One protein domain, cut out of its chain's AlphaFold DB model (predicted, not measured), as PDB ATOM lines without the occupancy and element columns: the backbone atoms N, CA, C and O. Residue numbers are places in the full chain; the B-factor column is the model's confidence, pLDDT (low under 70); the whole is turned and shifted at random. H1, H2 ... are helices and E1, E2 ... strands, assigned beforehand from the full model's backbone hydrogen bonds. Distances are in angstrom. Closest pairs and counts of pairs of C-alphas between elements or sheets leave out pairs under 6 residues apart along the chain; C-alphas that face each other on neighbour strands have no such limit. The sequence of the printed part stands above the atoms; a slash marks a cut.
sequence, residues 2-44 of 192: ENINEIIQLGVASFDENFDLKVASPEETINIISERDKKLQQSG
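This is residues 2 to 44 of the 192 residues of the protein "Ntox44 domain-containing protein" of Syntrophomonas sp (UniProt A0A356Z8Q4). A small two-stranded hairpin, E1 and E2, has the short helix H1 near it, mainly at E1, and the long helix H2 leads away from the hairpin as an arm whose last part sticks out with residues 37 to 44. The turn of the hairpin and the far end of H2 make the two ends of the long axis, and H1 and H2 stay apart. The printed part has 43 residues with two named helices and two named strands, in the order H1, E1, E2, H2; the sheet has the order E1 - E2 and is antiparallel, and the class is mostly helix. The whole is loose, with a radius of gyration of the C-alphas of 11.7 A, and elongated, spanning 38 by 22 by 17 A.

Find C-alpha 2 at (17.249, -36.512, -36.018); here H1 begins, and it takes residues 2 to 9, 11.1 A from first to last C-alpha. Read on to C-alpha 13 at (18.393, -42.659, -24.023), where E1 begins, residues 13 to 15, 7.2 A long. E2 follows with residues 21 to 23, 6.5 A from first to last C-alpha. H2 takes residues 26 to 42 and is 24.5 A long; look for its last C-alpha, 42, at (38.199, -53.105, -33.053).

Begin at H1 and look from Ile 8 to Ser 14: their C-alphas, the closest of H1 and E1, are 5.7 A apart. The centres of H1 and E1 are 9.5 A apart. H1 and E2 are apart. Next, E1 and E2 form a hairpin of antiparallel neighbour strands, with 153 degrees between their directions. C-alphas 13 and 23 face each other at 4.4 A, and C-alphas 15 and 21 at 4.7 A. Look at the backbone of Ser 14 and Lys 22: N 14 and O 22 are within hydrogen-bond range at 2.8 A, and so are N 22 and O 14, also at 2.8 A. Further along, H2 is apart from H1 and from E1. In both H1 and H2 every O i to N i+4 pair is within hydrogen-bond range.

The two C-alphas farthest apart are those of Asn 18 and Gly 44, at 38.6 A, while the first and last printed C-alphas, of Glu 2 and Gly 44, are 25.9 A apart. Residues 37 to 44, of which 37 to 42 belong to H2, stand free; without them the body has 35 residues and spans 28 by 21 by 11 A. The printed part has no cut, and the links H1 to E1, E1 to E2 and E2 to H2 are tight. The mean pLDDT of the printed part is 75.3; look for values under 70 at residues 2 to 4, 26 to 27, 38, 40 to 42 and 44.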
ATOM      1  N   GLU A   2      16.098 -35.619 -35.765       48.81
ATOM      2  CA  GLU A   2      17.249 -36.512 -36.018       48.81
ATOM      3  C   GLU A   2      18.112 -36.791 -34.766       48.81
ATOM      4  O   GLU A   2      18.470 -37.938 -34.532       48.81
ATOM      5  N   ASN A   3      18.327 -35.804 -33.883       61.91
ATOM      6  CA  ASN A   3      19.191 -35.972 -32.698       61.91
ATOM      7  C   ASN A   3      18.689 -36.975 -31.639       61.91
ATOM      8  O   ASN A   3      19.511 -37.576 -30.957       61.91
ATOM      9  N   ILE A   4      17.372 -37.170 -31.473       65.94
ATOM     10  CA  ILE A   4      16.834 -38.096 -30.451       65.94
ATOM     11  C   ILE A   4      17.016 -39.557 -30.871       65.94
ATOM     12  O   ILE A   4      17.368 -40.400 -30.050       65.94
ATOM     13  N   ASN A   5      16.824 -39.863 -32.155       73.44
ATOM     14  CA  ASN A   5      17.000 -41.226 -32.652       73.44
ATOM     15  C   ASN A   5      18.464 -41.670 -32.558       73.44
ATOM     16  O   ASN A   5      18.720 -42.828 -32.245       73.44
ATOM     17  N   GLU A   6      19.413 -40.755 -32.771       71.81
ATOM     18  CA  GLU A   6      20.843 -41.052 -32.639       71.81
ATOM     19  C   GLU A   6      21.234 -41.391 -31.192       71.81
ATOM     20  O   GLU A   6      21.877 -42.415 -30.966       71.81
ATOM     21  N   ILE A   7      20.799 -40.609 -30.194       73.31
ATOM     22  CA  ILE A   7      21.109 -40.900 -28.778       73.31
ATOM     23  C   ILE A   7      20.398 -42.158 -28.259       73.31
ATOM     24  O   ILE A   7      20.929 -42.840 -27.384       73.31
ATOM     25  N   ILE A   8      19.235 -42.507 -28.820       77.62
ATOM     26  CA  ILE A   8      18.553 -43.772 -28.516       77.62
ATOM     27  C   ILE A   8      19.307 -44.955 -29.127       77.62
ATOM     28  O   ILE A   8      19.523 -45.957 -28.452       77.62
ATOM     29  N   GLN A   9      19.764 -44.845 -30.379       77.94
ATOM     30  CA  GLN A   9      20.577 -45.886 -31.024       77.94
ATOM     31  C   GLN A   9      21.917 -46.110 -30.320       77.94
ATOM     32  O   GLN A   9      22.403 -47.238 -30.275       77.94
ATOM     33  N   LEU A  10      22.503 -45.053 -29.756       74.38
ATOM     34  CA  LEU A  10      23.693 -45.158 -28.915       74.38
ATOM     35  C   LEU A  10      23.421 -45.859 -27.583       74.38
ATOM     36  O   LEU A  10      24.362 -46.345 -26.971       74.38
ATOM     37  N   GLY A  11      22.169 -45.906 -27.124       78.69
ATOM     38  CA  GLY A  11      21.797 -46.407 -25.799       78.69
ATOM     39  C   GLY A  11      21.876 -45.358 -24.685       78.69
ATOM     40  O   GLY A  11      21.635 -45.689 -23.530       78.69
ATOM     41  N   VAL A  12      22.171 -44.093 -25.016       79.94
ATOM     42  CA  VAL A  12      22.208 -42.964 -24.064       79.94
ATOM     43  C   VAL A  12      20.803 -42.578 -23.599       79.94
ATOM     44  O   VAL A  12      20.628 -42.062 -22.499       79.94
ATOM     45  N   ALA A  13      19.783 -42.835 -24.412       84.75
ATOM     46  CA  ALA A  13      18.393 -42.659 -24.023       84.75
ATOM     47  C   ALA A  13      17.562 -43.897 -24.370       84.75
ATOM     48  O   ALA A  13      17.833 -44.596 -25.343       84.75
ATOM     49  N   SER A  14      16.527 -44.163 -23.585       87.31
ATOM     50  CA  SER A  14      15.554 -45.224 -23.843       87.31
ATOM     51  C   SER A  14      14.157 -44.790 -23.411       87.31
ATOM     52  O   SER A  14      13.999 -43.822 -22.671       87.31
ATOM     53  N   PHE A  15      13.139 -45.492 -23.897       87.12
ATOM     54  CA  PHE A  15      11.774 -45.355 -23.402       87.12
ATOM     55  C   PHE A  15      11.480 -46.518 -22.460       87.12
ATOM     56  O   PHE A  15      11.817 -47.661 -22.779       87.12
ATOM     57  N   ASP A  16      10.879 -46.234 -21.309       86.06
ATOM     58  CA  ASP A  16      10.402 -47.288 -20.416       86.06
ATOM     59  C   ASP A  16       9.035 -47.850 -20.855       86.06
ATOM     60  O   ASP A  16       8.484 -47.472 -21.892       86.06
ATOM     61  N   GLU A  17       8.488 -48.787 -20.075       87.62
ATOM     62  CA  GLU A  17       7.213 -49.458 -20.374       87.62
ATOM     63  C   GLU A  17       6.016 -48.493 -20.464       87.62
ATOM     64  O   GLU A  17       4.998 -48.838 -21.065       87.62
ATOM     65  N   ASN A  18       6.143 -47.279 -19.916       92.06
ATOM     66  CA  ASN A  18       5.116 -46.239 -19.950       92.06
ATOM     67  C   ASN A  18       5.353 -45.199 -21.055       92.06
ATOM     68  O   ASN A  18       4.606 -44.226 -21.137       92.06
ATOM     69  N   PHE A  19       6.348 -45.414 -21.924       85.19
ATOM     70  CA  PHE A  19       6.807 -44.457 -22.936       85.19
ATOM     71  C   PHE A  19       7.396 -43.163 -22.356       85.19
ATOM     72  O   PHE A  19       7.487 -42.157 -23.066       85.19
ATOM     73  N   ASP A  20       7.866 -43.190 -21.108       87.69
ATOM     74  CA  ASP A  20       8.617 -42.074 -20.544       87.69
ATOM     75  C   ASP A  20      10.083 -42.149 -20.992       87.69
ATOM     76  O   ASP A  20      10.712 -43.212 -20.994       87.69
ATOM     77  N   LEU A  21      10.638 -41.004 -21.400       83.62
ATOM     78  CA  LEU A  21      12.035 -40.904 -21.818       83.62
ATOM     79  C   LEU A  21      12.951 -40.997 -20.592       83.62
ATOM     80  O   LEU A  21      12.979 -40.091 -19.758       83.62
ATOM     81  N   LYS A  22      13.763 -42.050 -20.532       86.38
ATOM     82  CA  LYS A  22      14.889 -42.171 -19.606       86.38
ATOM     83  C   LYS A  22      16.185 -41.827 -20.315       86.38
ATOM     84  O   LYS A  22      16.510 -42.399 -21.353       86.38
ATOM     85  N   VAL A  23      16.942 -40.914 -19.723       81.88
ATOM     86  CA  VAL A  23      18.282 -40.546 -20.183       81.88
ATOM     87  C   VAL A  23      19.284 -41.132 -19.200       81.88
ATOM     88  O   VAL A  23      19.083 -41.035 -17.987       81.88
ATOM     89  N   ALA A  24      20.326 -41.764 -19.729       79.62
ATOM     90  CA  ALA A  24      21.447 -42.265 -18.959       79.62
ATOM     91  C   ALA A  24      22.045 -41.136 -18.115       79.62
ATOM     92  O   ALA A  24      22.084 -39.969 -18.525       79.62
ATOM     93  N   SER A  25      22.535 -41.478 -16.929       76.12
ATOM     94  CA  SER A  25      23.347 -40.546 -16.164       76.12
ATOM     95  C   SER A  25      24.582 -40.135 -16.981       76.12
ATOM     96  O   SER A  25      24.986 -40.817 -17.924       76.12
ATOM     97  N   PRO A  26      25.217 -39.016 -16.633       68.06
ATOM     98  CA  PRO A  26      26.494 -38.605 -17.202       68.06
ATOM     99  C   PRO A  26      27.561 -39.697 -17.245       68.06
ATOM    100  O   PRO A  26      28.167 -39.922 -18.289       68.06
ATOM    101  N   GLU A  27      27.754 -40.407 -16.133       64.62
ATOM    102  CA  GLU A  27      28.733 -41.489 -16.016       64.62
ATOM    103  C   GLU A  27      28.377 -42.668 -16.934       64.62
ATOM    104  O   GLU A  27      29.228 -43.181 -17.660       64.62
ATOM    105  N   GLU A  28      27.100 -43.049 -16.982       72.25
ATOM    106  CA  GLU A  28      26.613 -44.076 -17.906       72.25
ATOM    107  C   GLU A  28      26.770 -43.641 -19.367       72.25
ATOM    108  O   GLU A  28      27.224 -44.426 -20.192       72.25
ATOM    109  N   THR A  29      26.461 -42.384 -19.686       74.06
ATOM    110  CA  THR A  29      26.587 -41.813 -21.034       74.06
ATOM    111  C   THR A  29      28.029 -41.880 -21.526       74.06
ATOM    112  O   THR A  29      28.286 -42.292 -22.657       74.06
ATOM    113  N   ILE A  30      28.978 -41.536 -20.658       70.06
ATOM    114  CA  ILE A  30      30.411 -41.632 -20.929       70.06
ATOM    115  C   ILE A  30      30.828 -43.074 -21.193       70.06
ATOM    116  O   ILE A  30      31.502 -43.336 -22.184       70.06
ATOM    117  N   ASN A  31      30.408 -44.012 -20.342       72.19
ATOM    118  CA  ASN A  31      30.733 -45.427 -20.508       72.19
ATOM    119  C   ASN A  31      30.140 -45.994 -21.805       72.19
ATOM    120  O   ASN A  31      30.819 -46.717 -22.529       72.19
ATOM    121  N   ILE A  32      28.904 -45.621 -22.137       78.06
ATOM    122  CA  ILE A  32      28.228 -46.016 -23.377       78.06
ATOM    123  C   ILE A  32      29.006 -45.529 -24.604       78.06
ATOM    124  O   ILE A  32      29.292 -46.316 -25.510       78.06
ATOM    125  N   ILE A  33      29.373 -44.245 -24.632       75.25
ATOM    126  CA  ILE A  33      30.126 -43.649 -25.744       75.25
ATOM    127  C   ILE A  33      31.521 -44.283 -25.834       75.25
ATOM    128  O   ILE A  33      31.925 -44.727 -26.907       75.25
ATOM    129  N   SER A  34      32.190 -44.446 -24.691       70.62
ATOM    130  CA  SER A  34      33.496 -45.091 -24.560       70.62
ATOM    131  C   SER A  34      33.518 -46.521 -25.114       70.62
ATOM    132  O   SER A  34      34.369 -46.877 -25.936       70.62
ATOM    133  N   GLU A  35      32.555 -47.357 -24.717       75.25
ATOM    134  CA  GLU A  35      32.448 -48.725 -25.222       75.25
ATOM    135  C   GLU A  35      32.143 -48.771 -26.717       75.25
ATOM    136  O   GLU A  35      32.676 -49.622 -27.441       75.25
ATOM    137  N   ARG A  36      31.264 -47.882 -27.187       77.06
ATOM    138  CA  ARG A  36      30.914 -47.768 -28.603       77.06
ATOM    139  C   ARG A  36      32.144 -47.409 -29.430       77.06
ATOM    140  O   ARG A  36      32.392 -48.062 -30.444       77.06
ATOM    141  N   ASP A  37      32.948 -46.455 -28.978       71.12
ATOM    142  CA  ASP A  37      34.148 -46.035 -29.699       71.12
ATOM    143  C   ASP A  37      35.235 -47.121 -29.698       71.12
ATOM    144  O   ASP A  37      35.819 -47.418 -30.743       71.12
ATOM    145  N   LYS A  38      35.409 -47.832 -28.576       69.19
ATOM    146  CA  LYS A  38      36.290 -49.009 -28.492       69.19
ATOM    147  C   LYS A  38      35.886 -50.119 -29.473       69.19
ATOM    148  O   LYS A  38      36.746 -50.751 -30.088       69.19
ATOM    149  N   LYS A  39      34.583 -50.373 -29.650       76.00
ATOM    150  CA  LYS A  39      34.074 -51.353 -30.633       76.00
ATOM    151  C   LYS A  39      34.317 -50.895 -32.071       76.00
ATOM    152  O   LYS A  39      34.715 -51.708 -32.906       76.00
ATOM    153  N   LEU A  40      34.124 -49.607 -32.364       68.44
ATOM    154  CA  LEU A  40      34.439 -49.042 -33.680       68.44
ATOM    155  C   LEU A  40      35.924 -49.231 -34.018       68.44
ATOM    156  O   LEU A  40      36.236 -49.714 -35.108       68.44
ATOM    157  N   GLN A  41      36.820 -49.008 -33.057       60.81
ATOM    158  CA  GLN A  41      38.257 -49.244 -33.217       60.81
ATOM    159  C   GLN A  41      38.590 -50.712 -33.521       60.81
ATOM    160  O   GLN A  41      39.340 -50.990 -34.456       60.81
ATOM    161  N   GLN A  42      38.006 -51.669 -32.788       69.44
ATOM    162  CA  GLN A  42      38.199 -53.105 -33.053       69.44
ATOM    163  C   GLN A  42      37.758 -53.510 -34.467       69.44
ATOM    164  O   GLN A  42      38.276 -54.476 -35.024       69.44
ATOM    165  N   SER A  43      36.824 -52.761 -35.053       75.50
ATOM    166  CA  SER A  43      36.353 -52.960 -36.425       75.50
ATOM    167  C   SER A  43      37.151 -52.192 -37.492       75.50
ATOM    168  O   SER A  43      36.845 -52.317 -38.674       75.50
ATOM    169  N   GLY A  44      38.155 -51.394 -37.103       61.41
ATOM    170  CA  GLY A  44      38.928 -50.539 -38.014       61.41
ATOM    171  C   GLY A  44      38.204 -49.260 -38.455       61.41
ATOM    172  O   GLY A  44      38.641 -48.599 -39.395       61.41
TER     173      GLY A  44